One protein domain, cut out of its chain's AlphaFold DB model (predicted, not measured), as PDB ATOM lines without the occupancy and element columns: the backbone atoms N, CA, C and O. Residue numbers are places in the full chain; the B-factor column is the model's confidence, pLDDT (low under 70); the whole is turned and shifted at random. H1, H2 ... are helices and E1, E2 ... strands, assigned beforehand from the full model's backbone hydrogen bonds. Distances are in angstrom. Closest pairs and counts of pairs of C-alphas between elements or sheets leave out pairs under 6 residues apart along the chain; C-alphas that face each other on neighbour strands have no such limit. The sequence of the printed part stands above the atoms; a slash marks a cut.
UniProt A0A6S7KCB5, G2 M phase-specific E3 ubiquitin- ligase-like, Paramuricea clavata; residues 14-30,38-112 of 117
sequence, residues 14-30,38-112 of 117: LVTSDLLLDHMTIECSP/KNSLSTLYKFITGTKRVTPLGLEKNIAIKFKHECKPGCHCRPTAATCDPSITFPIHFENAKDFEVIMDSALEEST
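Overview. This is residues 14 to 30 and 38 to 112 of the 117 residues of the protein "G2 M phase-specific E3 ubiquitin- ligase-like" of Paramuricea clavata (UniProt A0A6S7KCB5). A small sheet of three strands has one helix, H2, standing up from it over E2; H1 packs on H2 away from the sheet, at one end of the long axis, and H3 grazes the sheet. The loop of residues 69 to 79, between E1 and E2, reaches to the other end of that axis, while residues 50 to 63 swing out at the end where H1 lies. The printed part has 92 residues, with three named helices and three named strands in the order H1 H2 E1 E2 E3 H3; the sheet runs E1 E3 E2 and is mixed, and the class is mixed, helices and strands. The whole is compact, with a radius of gyration of the C-alphas of 14.0 A, but elongated in outline, spanning 44 by 25 by 20 A.

Arrangement. Start with H1, residues 17 to 27, and H2, residues 41 to 49: they touch, closest at the C-alphas of Met 24 and Ser 42, 6.3 A apart. They run opposite ways at a steep tilt of 50 degrees. Look next at E1, residues 64 to 68, E2, residues 80 to 82, and E3, residues 87 to 91. E1 and E3 are parallel neighbours at 25 degrees, with N 66 and O 88 within hydrogen-bond range at 2.8 A. E2 and E3 form an antiparallel hairpin at 160 degrees, with N 89 and O 80 at 2.8 A. H2 is on this sheet at a height of 10.2 A and stands up from it at 64 degrees; the C-alphas of Ile 48 and Ala 81 are their closest, 5.2 A apart. H1 is not on the sheet. H3, residues 97 to 110, only grazes the sheet, with residues 100 to 108. H3 only just touches H2, with residue 108 alone and 3 pairs of C-alphas within 8 A; the closest are those of Phe 47 and Leu 108, 6.5 A apart. H1 and H3 are apart. Every O i to N i+4 pair is within hydrogen-bond range in H2 and H3, and 4 of 7 are in H1.

Along the chain. Find C-alpha 17 at (-18.377, 33.268, -9.994); from there H1 runs 15.7 A to C-alpha 27. H2 spans 12.0 A, E1 12.9 A, E2 7.0 A and E3 13.5 A. H3 runs 20.0 A from C-alpha 97 at (-2.128, 14.466, -5.404) to C-alpha 110 at (-3.138, 20.266, -24.527).

Size, cuts and confidence. The two C-alphas farthest apart are those of Pro 30 and Pro 73, at 45.3 A. Residues 31 to 37 are not printed, and C-alphas 30 and 38 stand 18.6 A apart across the cut. The links H2 to E1 and E1 to E2 are long. Mean pLDDT of the printed part is 78.0; residues 14 to 30, 38 to 39 and 112 are under 70.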
ATOM      1  N   LEU A  14     -19.228  24.435  -4.318       49.50
ATOM      2  CA  LEU A  14     -19.610  25.317  -5.409       49.50
ATOM      3  C   LEU A  14     -18.547  26.401  -5.541       49.50
ATOM      4  O   LEU A  14     -18.428  27.277  -4.686       49.50
ATOM      5  N   VAL A  15     -17.782  26.354  -6.628       53.41
ATOM      6  CA  VAL A  15     -16.934  27.482  -7.004       53.41
ATOM      7  C   VAL A  15     -17.854  28.569  -7.550       53.41
ATOM      8  O   VAL A  15     -18.395  28.438  -8.650       53.41
ATOM      9  N   THR A  16     -18.094  29.608  -6.753       53.97
ATOM     10  CA  THR A  16     -18.911  30.747  -7.172       53.97
ATOM     11  C   THR A  16     -18.148  31.609  -8.171       53.97
ATOM     12  O   THR A  16     -16.915  31.657  -8.177       53.97
ATOM     13  N   SER A  17     -18.899  32.308  -9.020       52.75
ATOM     14  CA  SER A  17     -18.377  33.268  -9.994       52.75
ATOM     15  C   SER A  17     -17.410  34.259  -9.346       52.75
ATOM     16  O   SER A  17     -16.347  34.509  -9.904       52.75
ATOM     17  N   ASP A  18     -17.757  34.762  -8.159       53.38
ATOM     18  CA  ASP A  18     -16.998  35.786  -7.434       53.38
ATOM     19  C   ASP A  18     -15.619  35.277  -6.991       53.38
ATOM     20  O   ASP A  18     -14.614  35.948  -7.205       53.38
ATOM     21  N   LEU A  19     -15.544  34.039  -6.480       56.69
ATOM     22  CA  LEU A  19     -14.281  33.423  -6.064       56.69
ATOM     23  C   LEU A  19     -13.340  33.197  -7.261       56.69
ATOM     24  O   LEU A  19     -12.129  33.353  -7.145       56.69
ATOM     25  N   LEU A  20     -13.889  32.852  -8.431       58.22
ATOM     26  CA  LEU A  20     -13.113  32.753  -9.674       58.22
ATOM     27  C   LEU A  20     -12.679  34.128 -10.191       58.22
ATOM     28  O   LEU A  20     -11.542  34.282 -10.634       58.22
ATOM     29  N   LEU A  21     -13.566  35.121 -10.135       54.66
ATOM     30  CA  LEU A  21     -13.318  36.487 -10.596       54.66
ATOM     31  C   LEU A  21     -12.197  37.169  -9.804       54.66
ATOM     32  O   LEU A  21     -11.340  37.799 -10.425       54.66
ATOM     33  N   ASP A  22     -12.142  36.994  -8.483       57.56
ATOM     34  CA  ASP A  22     -11.088  37.562  -7.627       57.56
ATOM     35  C   ASP A  22      -9.691  37.051  -8.004       57.56
ATOM     36  O   ASP A  22      -8.713  37.796  -7.985       57.56
ATOM     37  N   HIS A  23      -9.591  35.788  -8.413       55.41
ATOM     38  CA  HIS A  23      -8.324  35.198  -8.837       55.41
ATOM     39  C   HIS A  23      -8.013  35.424 -10.327       55.41
ATOM     40  O   HIS A  23      -6.846  35.402 -10.712       55.41
ATOM     41  N   MET A  24      -9.020  35.679 -11.172       48.47
ATOM     42  CA  MET A  24      -8.837  35.988 -12.599       48.47
ATOM     43  C   MET A  24      -8.555  37.472 -12.877       48.47
ATOM     44  O   MET A  24      -7.844  37.795 -13.825       48.47
ATOM     45  N   THR A  25      -9.089  38.390 -12.067       46.06
ATOM     46  CA  THR A  25      -8.883  39.845 -12.224       46.06
ATOM     47  C   THR A  25      -7.454  40.286 -11.910       46.06
ATOM     48  O   THR A  25      -7.029  41.339 -12.383       46.06
ATOM     49  N   ILE A  26      -6.681  39.452 -11.209       45.94
ATOM     50  CA  ILE A  26      -5.242  39.651 -10.992       45.94
ATOM     51  C   ILE A  26      -4.451  39.518 -12.314       45.94
ATOM     52  O   ILE A  26      -3.419  40.166 -12.470       45.94
ATOM     53  N   GLU A  27      -4.951  38.767 -13.303       46.00
ATOM     54  CA  GLU A  27      -4.251  38.504 -14.575       46.00
ATOM     55  C   GLU A  27      -4.662  39.431 -15.739       46.00
ATOM     56  O   GLU A  27      -4.134  39.308 -16.840       46.00
ATOM     57  N   CYS A  28      -5.562  40.402 -15.534       37.97
ATOM     58  CA  CYS A  28      -6.014  41.334 -16.586       37.97
ATOM     59  C   CYS A  28      -5.005  42.458 -16.935       37.97
ATOM     60  O   CYS A  28      -5.407  43.545 -17.354       37.97
ATOM     61  N   SER A  29      -3.699  42.216 -16.786       35.69
ATOM     62  CA  SER A  29      -2.646  43.081 -17.342       35.69
ATOM     63  C   SER A  29      -2.208  42.564 -18.719       35.69
ATOM     64  O   SER A  29      -2.246  41.356 -18.953       35.69
ATOM     65  N   PRO A  30      -1.839  43.449 -19.665       40.09
ATOM     66  CA  PRO A  30      -1.557  43.054 -21.037       40.09
ATOM     67  C   PRO A  30      -0.312  42.159 -21.102       40.09
ATOM     68  O   PRO A  30       0.674  42.401 -20.415       40.09
ATOM     69  N   LYS A  38       3.680  26.985 -14.336       55.81
ATOM     70  CA  LYS A  38       2.430  26.390 -13.839       55.81
ATOM     71  C   LYS A  38       1.114  26.981 -14.350       55.81
ATOM     72  O   LYS A  38       0.747  28.106 -14.050       55.81
ATOM     73  N   ASN A  39       0.348  26.125 -15.019       63.75
ATOM     74  CA  ASN A  39      -1.021  26.350 -15.475       63.75
ATOM     75  C   ASN A  39      -1.832  27.348 -14.633       63.75
ATOM     76  O   ASN A  39      -2.230  27.069 -13.501       63.75
ATOM     77  N   SER A  40      -2.087  28.515 -15.225       77.75
ATOM     78  CA  SER A  40      -2.829  29.609 -14.606       77.75
ATOM     79  C   SER A  40      -4.309  29.269 -14.413       77.75
ATOM     80  O   SER A  40      -4.889  28.448 -15.137       77.75
ATOM     81  N   LEU A  41      -4.976  29.977 -13.496       82.19
ATOM     82  CA  LEU A  41      -6.428  29.859 -13.330       82.19
ATOM     83  C   LEU A  41      -7.173  30.229 -14.622       82.19
ATOM     84  O   LEU A  41      -8.194  29.621 -14.940       82.19
ATOM     85  N   SER A  42      -6.641  31.166 -15.410       82.38
ATOM     86  CA  SER A  42      -7.177  31.506 -16.731       82.38
ATOM     87  C   SER A  42      -7.092  30.343 -17.730       82.38
ATOM     88  O   SER A  42      -7.983  30.189 -18.572       82.38
ATOM     89  N   THR A  43      -6.082  29.477 -17.615       85.88
ATOM     90  CA  THR A  43      -5.951  28.254 -18.424       85.88
ATOM     91  C   THR A  43      -6.972  27.204 -17.995       85.88
ATOM     92  O   THR A  43      -7.659  26.644 -18.849       85.88
ATOM     93  N   LEU A  44      -7.166  27.011 -16.686       87.44
ATOM     94  CA  LEU A  44      -8.232  26.153 -16.160       87.44
ATOM     95  C   LEU A  44      -9.623  26.653 -16.574       87.44
ATOM     96  O   LEU A  44     -10.465  25.880 -17.023       87.44
ATOM     97  N   TYR A  45      -9.857  27.957 -16.482       86.81
ATOM     98  CA  TYR A  45     -11.115  28.565 -16.895       86.81
ATOM     99  C   TYR A  45     -11.371  28.370 -18.393       86.81
ATOM    100  O   TYR A  45     -12.474  27.973 -18.780       86.81
ATOM    101  N   LYS A  46     -10.347  28.552 -19.239       87.88
ATOM    102  CA  LYS A  46     -10.423  28.251 -20.677       87.88
ATOM    103  C   LYS A  46     -10.709  26.780 -20.935       87.88
ATOM    104  O   LYS A  46     -11.541  26.484 -21.788       87.88
ATOM    105  N   PHE A  47     -10.062  25.872 -20.214       89.50
ATOM    106  CA  PHE A  47     -10.312  24.438 -20.337       89.50
ATOM    107  C   PHE A  47     -11.783  24.099 -20.072       89.50
ATOM    108  O   PHE A  47     -12.382  23.327 -20.815       89.50
ATOM    109  N   ILE A  48     -12.392  24.733 -19.067       89.50
ATOM    110  CA  ILE A  48     -13.777  24.470 -18.657       89.50
ATOM    111  C   ILE A  48     -14.798  25.145 -19.574       89.50
ATOM    112  O   ILE A  48     -15.820  24.547 -19.899       89.50
ATOM    113  N   THR A  49     -14.552  26.392 -19.973       87.31
ATOM    114  CA  THR A  49     -15.554  27.251 -20.635       87.31
ATOM    115  C   THR A  49     -15.299  27.462 -22.126       87.31
ATOM    116  O   THR A  49     -16.140  28.011 -22.832       87.31
ATOM    117  N   GLY A  50     -14.132  27.058 -22.627       87.94
ATOM    118  CA  GLY A  50     -13.674  27.340 -23.987       87.94
ATOM    119  C   GLY A  50     -13.188  28.778 -24.205       87.94
ATOM    120  O   GLY A  50     -12.735  29.105 -25.300       87.94
ATOM    121  N   THR A  51     -13.239  29.647 -23.191       84.44
ATOM    122  CA  THR A  51     -12.845  31.061 -23.285       84.44
ATOM    123  C   THR A  51     -11.930  31.464 -22.134       84.44
ATOM    124  O   THR A  51     -12.078  30.997 -21.015       84.44
ATOM    125  N   LYS A  52     -10.975  32.366 -22.387       81.31
ATOM    126  CA  LYS A  52     -10.151  32.977 -21.323       81.31
ATOM    127  C   LYS A  52     -10.865  34.133 -20.610       81.31
ATOM    128  O   LYS A  52     -10.356  34.645 -19.621       81.31
ATOM    129  N   ARG A  53     -12.001  34.598 -21.141       79.19
ATOM    130  CA  ARG A  53     -12.700  35.802 -20.673       79.19
ATOM    131  C   ARG A  53     -13.931  35.435 -19.866       79.19
ATOM    132  O   ARG A  53     -14.802  34.743 -20.390       79.19
ATOM    133  N   VAL A  54     -14.022  35.974 -18.653       78.50
ATOM    134  CA  VAL A  54     -15.267  35.968 -17.882       78.50
ATOM    135  C   VAL A  54     -16.237  36.970 -18.496       78.50
ATOM    136  O   VAL A  54     -15.852  38.054 -18.941       78.50
ATOM    137  N   THR A  55     -17.507  36.596 -18.551       73.31
ATOM    138  CA  THR A  55     -18.600  37.475 -18.959       73.31
ATOM    139  C   THR A  55     -18.723  38.666 -17.997       73.31
ATOM    140  O   THR A  55     -18.538  38.493 -16.795       73.31
ATOM    141  N   PRO A  56     -19.077  39.878 -18.472       73.12
ATOM    142  CA  PRO A  56     -19.183  41.064 -17.611       73.12
ATOM    143  C   PRO A  56     -20.175  40.924 -16.450       73.12
ATOM    144  O   PRO A  56     -20.057  41.621 -15.451       73.12
ATOM    145  N   LEU A  57     -21.157  40.031 -16.593       79.00
ATOM    146  CA  LEU A  57     -22.164  39.724 -15.577       79.00
ATOM    147  C   LEU A  57     -21.766  38.541 -14.676       79.00
ATOM    148  O   LEU A  57     -22.590  38.057 -13.905       79.00
ATOM    149  N   GLY A  58     -20.530  38.046 -14.787       74.88
ATOM    150  CA  GLY A  58     -20.110  36.791 -14.169       74.88
ATOM    151  C   GLY A  58     -20.708  35.569 -14.871       74.88
ATOM    152  O   GLY A  58     -21.350  35.680 -15.916       74.88
ATOM    153  N   LEU A  59     -20.462  34.379 -14.323       71.94
ATOM    154  CA  LEU A  59     -20.951  33.123 -14.892       71.94
ATOM    155  C   LEU A  59     -22.471  32.986 -14.703       71.94
ATOM    156  O   LEU A  59     -22.956  32.964 -13.576       71.94
ATOM    157  N   GLU A  60     -23.215  32.823 -15.802       71.56
ATOM    158  CA  GLU A  60     -24.669  32.575 -15.763       71.56
ATOM    159  C   GLU A  60     -25.024  31.224 -15.122       71.56
ATOM    160  O   GLU A  60     -26.124  31.033 -14.602       71.56
ATOM    161  N   LYS A  61     -24.087  30.271 -15.171       74.94
ATOM    162  CA  LYS A  61     -24.198  28.939 -14.581       74.94
ATOM    163  C   LYS A  61     -22.961  28.641 -13.748       74.94
ATOM    164  O   LYS A  61     -21.842  28.875 -14.199       74.94
ATOM    165  N   ASN A  62     -23.169  28.051 -12.575       83.12
ATOM    166  CA  ASN A  62     -22.074  27.525 -11.768       83.12
ATOM    167  C   ASN A  62     -21.302  26.456 -12.550       83.12
ATOM    168  O   ASN A  62     -21.903  25.646 -13.260       83.12
ATOM    169  N   ILE A  63     -19.981  26.426 -12.372       85.44
ATOM    170  CA  ILE A  63     -19.154  25.345 -12.905       85.44
ATOM    171  C   ILE A  63     -19.423  24.090 -12.077       85.44
ATOM    172  O   ILE A  63     -19.170  24.067 -10.873       85.44
ATOM    173  N   ALA A  64     -19.920  23.035 -12.717       88.88
ATOM    174  CA  ALA A  64     -20.150  21.768 -12.037       88.88
ATOM    175  C   ALA A  64     -18.872  20.920 -11.995       88.88
ATOM    176  O   ALA A  64     -18.214  20.710 -13.017       88.88
ATOM    177  N   ILE A  65     -18.558  20.369 -10.825       88.69
ATOM    178  CA  ILE A  65     -17.482  19.392 -10.652       88.69
ATOM    179  C   ILE A  65     -18.105  17.998 -10.624       88.69
ATOM    180  O   ILE A  65     -19.030  17.727  -9.862       88.69
ATOM    181  N   LYS A  66     -17.609  17.113 -11.484       89.94
ATOM    182  CA  LYS A  66     -18.067  15.732 -11.628       89.94
ATOM    183  C   LYS A  66     -16.905  14.786 -11.362       89.94
ATOM    184  O   LYS A  66     -15.750  15.099 -11.643       89.94
ATOM    185  N   PHE A  67     -17.223  13.592 -10.886       88.69
ATOM    186  CA  PHE A  67     -16.246  12.535 -10.665       88.69
ATOM    187  C   PHE A  67     -16.583  11.337 -11.544       88.69
ATOM    188  O   PHE A  67     -17.726  10.880 -11.592       88.69
ATOM    189  N   LYS A  68     -15.595  10.841 -12.289       87.19
ATOM    190  CA  LYS A  68     -15.743   9.650 -13.125       87.19
ATOM    191  C   LYS A  68     -15.440   8.414 -12.290       87.19
ATOM    192  O   LYS A  68     -14.281   8.127 -11.990       87.19
ATOM    193  N   HIS A  69     -16.493   7.680 -11.963       86.75
ATOM    194  CA  HIS A  69     -16.420   6.395 -11.276       86.75
ATOM    195  C   HIS A  69     -16.195   5.243 -12.272       86.75
ATOM    196  O   HIS A  69     -16.235   5.444 -13.486       86.75
ATOM    197  N   GLU A  70     -15.931   4.043 -11.748       85.25
ATOM    198  CA  GLU A  70     -15.873   2.792 -12.530       85.25
ATOM    199  C   GLU A  70     -14.816   2.773 -13.644       85.25
ATOM    200  O   GLU A  70     -14.972   2.146 -14.696       85.25
ATOM    201  N   CYS A  71     -13.696   3.458 -13.425       84.56
ATOM    202  CA  CYS A  71     -12.594   3.369 -14.363       84.56
ATOM    203  C   CYS A  71     -11.951   1.969 -14.302       84.56
ATOM    204  O   CYS A  71     -11.781   1.394 -13.226       84.56
ATOM    205  N   LYS A  72     -11.607   1.404 -15.467       86.00
ATOM    206  CA  LYS A  72     -10.974   0.078 -15.548       86.00
ATOM    207  C   LYS A  72      -9.626   0.080 -14.804       86.00
ATOM    208  O   LYS A  72      -8.917   1.080 -14.896       86.00
ATOM    209  N   PRO A  73      -9.223  -1.022 -14.143       79.56
ATOM    210  CA  PRO A  73      -7.886  -1.128 -13.559       79.56
ATOM    211  C   PRO A  73      -6.798  -0.808 -14.593       79.56
ATOM    212  O   PRO A  73      -6.862  -1.292 -15.724       79.56
ATOM    213  N   GLY A  74      -5.829   0.030 -14.217       79.62
ATOM    214  CA  GLY A  74      -4.762   0.484 -15.118       79.62
ATOM    215  C   GLY A  74      -5.193   1.527 -16.156       79.62
ATOM    216  O   GLY A  74      -4.496   1.732 -17.146       79.62
ATOM    217  N   CYS A  75      -6.344   2.179 -15.990       82.81
ATOM    218  CA  CYS A  75      -6.728   3.263 -16.885       82.81
ATOM    219  C   CYS A  75      -5.873   4.523 -16.677       82.81
ATOM    220  O   CYS A  75      -5.543   4.904 -15.557       82.81
ATOM    221  N   HIS A  76      -5.636   5.241 -17.771       83.75
ATOM    222  CA  HIS A  76      -4.999   6.558 -17.775       83.75
ATOM    223  C   HIS A  76      -6.010   7.627 -18.203       83.75
ATOM    224  O   HIS A  76      -5.753   8.415 -19.112       83.75
ATOM    225  N   CYS A  77      -7.215   7.592 -17.617       88.12
ATOM    226  CA  CYS A  77      -8.231   8.589 -17.940       88.12
ATOM    227  C   CYS A  77      -7.712   9.974 -17.553       88.12
ATOM    228  O   CYS A  77      -7.134  10.153 -16.483       88.12
ATOM    229  N   ARG A  78      -7.956  10.954 -18.418       89.69
ATOM    230  CA  ARG A  78      -7.621  12.351 -18.159       89.69
ATOM    231  C   ARG A  78      -8.857  13.127 -17.702       89.69
ATOM    232  O   ARG A  78      -9.978  12.709 -18.019       89.69
ATOM    233  N   PRO A  79      -8.673  14.236 -16.970       91.19
ATOM    234  CA  PRO A  79      -9.711  15.226 -16.763       91.19
ATOM    235  C   PRO A  79     -10.326  15.648 -18.094       91.19
ATOM    236  O   PRO A  79      -9.638  15.769 -19.106       91.19
ATOM    237  N   THR A  80     -11.636  15.852 -18.097       92.50
ATOM    238  CA  THR A  80     -12.376  16.319 -19.278       92.50
ATOM    239  C   THR A  80     -13.276  17.473 -18.888       92.50
ATOM    240  O   THR A  80     -13.693  17.569 -17.733       92.50
ATOM    241  N   ALA A  81     -13.591  18.334 -19.847       92.31
ATOM    242  CA  ALA A  81     -14.499  19.449 -19.649       92.31
ATOM    243  C   ALA A  81     -15.619  19.444 -20.691       92.31
ATOM    244  O   ALA A  81     -15.421  19.018 -21.831       92.31
ATOM    245  N   ALA A  82     -16.792  19.935 -20.300       91.56
ATOM    246  CA  ALA A  82     -17.893  20.225 -21.208       91.56
ATOM    247  C   ALA A  82     -18.081  21.744 -21.284       91.56
ATOM    248  O   ALA A  82     -18.559  22.364 -20.340       91.56
ATOM    249  N   THR A  83     -17.708  22.340 -22.416       90.44
ATOM    250  CA  THR A  83     -17.703  23.803 -22.586       90.44
ATOM    251  C   THR A  83     -19.097  24.393 -22.804       90.44
ATOM    252  O   THR A  83     -19.366  25.508 -22.370       90.44
ATOM    253  N   CYS A  84     -20.012  23.637 -23.419       88.06
ATOM    254  CA  CYS A  84     -21.404  24.062 -23.629       88.06
ATOM    255  C   CYS A  84     -22.262  24.007 -22.349       88.06
ATOM    256  O   CYS A  84     -23.290  24.679 -22.263       88.06
ATOM    257  N   ASP A  85     -21.862  23.188 -21.374       88.88
ATOM    258  CA  ASP A  85     -22.484  23.075 -20.052       88.88
ATOM    259  C   ASP A  85     -21.364  23.048 -19.002       88.88
ATOM    260  O   ASP A  85     -20.902  21.952 -18.654       88.88
ATOM    261  N   PRO A  86     -20.877  24.240 -18.582       87.94
ATOM    262  CA  PRO A  86     -19.602  24.414 -17.892       87.94
ATOM    263  C   PRO A  86     -19.414  23.414 -16.760       87.94
ATOM    264  O   PRO A  86     -19.982  23.530 -15.673       87.94
ATOM    265  N   SER A  87     -18.621  22.385 -17.033       91.19
ATOM    266  CA  SER A  87     -18.337  21.345 -16.059       91.19
ATOM    267  C   SER A  87     -16.995  20.695 -16.320       91.19
ATOM    268  O   SER A  87     -16.558  20.585 -17.465       91.19
ATOM    269  N   ILE A  88     -16.358  20.254 -15.242       92.38
ATOM    270  CA  ILE A  88     -15.109  19.500 -15.259       92.38
ATOM    271  C   ILE A  88     -15.342  18.137 -14.621       92.38
ATOM    272  O   ILE A  88     -16.027  18.024 -13.607       92.38
ATOM    273  N   THR A  89     -14.800  17.090 -15.232       92.12
ATOM    274  CA  THR A  89     -14.914  15.716 -14.747       92.12
ATOM    275  C   THR A  89     -13.537  15.171 -14.402       92.12
ATOM    276  O   THR A  89     -12.696  15.025 -15.290       92.12
ATOM    277  N   PHE A  90     -13.330  14.822 -13.131       90.38
ATOM    278  CA  PHE A  90     -12.088  14.243 -12.629       90.38
ATOM    279  C   PHE A  90     -12.172  12.712 -12.519       90.38
ATOM    280  O   PHE A  90     -13.139  12.188 -11.960       90.38
ATOM    281  N   PRO A  91     -11.172  11.964 -13.014       88.44
ATOM    282  CA  PRO A  91     -11.001  10.558 -12.656       88.44
ATOM    283  C   PRO A  91     -10.662  10.414 -11.166       88.44
ATOM    284  O   PRO A  91      -9.865  11.183 -10.643       88.44
ATOM    285  N   ILE A  92     -11.223   9.407 -10.488       86.12
ATOM    286  CA  ILE A  92     -10.972   9.170  -9.048       86.12
ATOM    287  C   ILE A  92      -9.894   8.118  -8.763       86.12
ATOM    288  O   ILE A  92      -9.653   7.773  -7.613       86.12
ATOM    289  N   HIS A  93      -9.275   7.560  -9.801       84.44
ATOM    290  CA  HIS A  93      -8.312   6.464  -9.669       84.44
ATOM    291  C   HIS A  93      -6.884   6.943  -9.351       84.44
ATOM    292  O   HIS A  93      -5.940   6.170  -9.489       84.44
ATOM    293  N   PHE A  94      -6.698   8.222  -9.013       83.56
ATOM    294  CA  PHE A  94      -5.395   8.748  -8.618       83.56
ATOM    295  C   PHE A  94      -5.173   8.490  -7.135       83.56
ATOM    296  O   PHE A  94      -5.972   8.902  -6.297       83.56
ATOM    297  N   GLU A  95      -4.081   7.807  -6.814       82.31
ATOM    298  CA  GLU A  95      -3.760   7.429  -5.435       82.31
ATOM    299  C   GLU A  95      -3.133   8.582  -4.645       82.31
ATOM    300  O   GLU A  95      -3.145   8.580  -3.415       82.31
ATOM    301  N   ASN A  96      -2.578   9.578  -5.338       85.25
ATOM    302  CA  ASN A  96      -1.917  10.714  -4.717       85.25
ATOM    303  C   ASN A  96      -2.116  12.007  -5.522       85.25
ATOM    304  O   ASN A  96      -2.391  11.996  -6.723       85.25
ATOM    305  N   ALA A  97      -1.951  13.136  -4.830       83.88
ATOM    306  CA  ALA A  97      -2.128  14.466  -5.404       83.88
ATOM    307  C   ALA A  97      -1.121  14.771  -6.524       83.88
ATOM    308  O   ALA A  97      -1.469  15.453  -7.478       83.88
ATOM    309  N   LYS A  98       0.102  14.233  -6.446       86.88
ATOM    310  CA  LYS A  98       1.154  14.496  -7.432       86.88
ATOM    311  C   LYS A  98       0.821  13.890  -8.798       86.88
ATOM    312  O   LYS A  98       1.014  14.540  -9.819       86.88
ATOM    313  N   ASP A  99       0.290  12.672  -8.821       85.94
ATOM    314  CA  ASP A  99      -0.147  12.019 -10.058       85.94
ATOM    315  C   ASP A  99      -1.339  12.757 -10.677       85.94
ATOM    316  O   ASP A  99      -1.414  12.908 -11.897       85.94
ATOM    317  N   PHE A 100      -2.243  13.263  -9.834       87.31
ATOM    318  CA  PHE A 100      -3.329  14.128 -10.281       87.31
ATOM    319  C   PHE A 100      -2.804  15.442 -10.879       87.31
ATOM    320  O   PHE A 100      -3.237  15.806 -11.968       87.31
ATOM    321  N   GLU A 101      -1.856  16.116 -10.220       87.75
ATOM    322  CA  GLU A 101      -1.226  17.353 -10.710       87.75
ATOM    323  C   GLU A 101      -0.591  17.150 -12.087       87.75
ATOM    324  O   GLU A 101      -0.915  17.883 -13.012       87.75
ATOM    325  N   VAL A 102       0.222  16.104 -12.269       88.44
ATOM    326  CA  VAL A 102       0.880  15.810 -13.556       88.44
ATOM    327  C   VAL A 102      -0.137  15.611 -14.682       88.44
ATOM    328  O   VAL A 102       0.042  16.097 -15.799       88.44
ATOM    329  N   ILE A 103      -1.216  14.877 -14.407       89.31
ATOM    330  CA  ILE A 103      -2.244  14.600 -15.411       89.31
ATOM    331  C   ILE A 103      -3.102  15.835 -15.692       89.31
ATOM    332  O   ILE A 103      -3.477  16.064 -16.844       89.31
ATOM    333  N   MET A 104      -3.412  16.624 -14.665       89.50
ATOM    334  CA  MET A 104      -4.122  17.885 -14.826       89.50
ATOM    335  C   MET A 104      -3.284  18.866 -15.640       89.50
ATOM    336  O   MET A 104      -3.805  19.476 -16.571       89.50
ATOM    337  N   ASP A 105      -1.987  18.947 -15.355       88.75
ATOM    338  CA  ASP A 105      -1.081  19.835 -16.062       88.75
ATOM    339  C   ASP A 105      -1.011  19.485 -17.548       88.75
ATOM    340  O   ASP A 105      -1.216  20.350 -18.400       88.75
ATOM    341  N   SER A 106      -0.859  18.197 -17.859       88.69
ATOM    342  CA  SER A 106      -0.884  17.708 -19.238       88.69
ATOM    343  C   SER A 106      -2.216  17.993 -19.948       88.69
ATOM    344  O   SER A 106      -2.218  18.338 -21.129       88.69
ATOM    345  N   ALA A 107      -3.354  17.875 -19.255       89.19
ATOM    346  CA  ALA A 107      -4.663  18.182 -19.838       89.19
ATOM    347  C   ALA A 107      -4.830  19.683 -20.136       89.19
ATOM    348  O   ALA A 107      -5.429  20.052 -21.149       89.19
ATOM    349  N   LEU A 108      -4.294  20.549 -19.274       88.75
ATOM    350  CA  LEU A 108      -4.335  22.000 -19.454       88.75
ATOM    351  C   LEU A 108      -3.404  22.464 -20.575       88.75
ATOM    352  O   LEU A 108      -3.835  23.270 -21.401       88.75
ATOM    353  N   GLU A 109      -2.193  21.918 -20.671       85.38
ATOM    354  CA  GLU A 109      -1.260  22.200 -21.769       85.38
ATOM    355  C   GLU A 109      -1.887  21.875 -23.134       85.38
ATOM    356  O   GLU A 109      -1.921  22.724 -24.030       85.38
ATOM    357  N   GLU A 110      -2.488  20.691 -23.279       81.81
ATOM    358  CA  GLU A 110      -3.138  20.266 -24.527       81.81
ATOM    359  C   GLU A 110      -4.394  21.077 -24.866       81.81
ATOM    360  O   GLU A 110      -4.724  21.254 -26.040       81.81
ATOM    361  N   SER A 111      -5.074  21.639 -23.864       77.62
ATOM    362  CA  SER A 111      -6.262  22.483 -24.071       77.62
ATOM    363  C   SER A 111      -5.970  23.808 -24.784       77.62
ATOM    364  O   SER A 111      -6.883  24.542 -25.189       77.62
ATOM    365  N   THR A 112      -4.691  24.161 -24.924       67.50
ATOM    366  CA  THR A 112      -4.282  25.426 -25.525       67.50
ATOM    367  C   THR A 112      -4.264  25.407 -27.056       67.50
ATOM    368  O   THR A 112      -4.296  26.496 -27.637       67.50
TER     369      THR A 112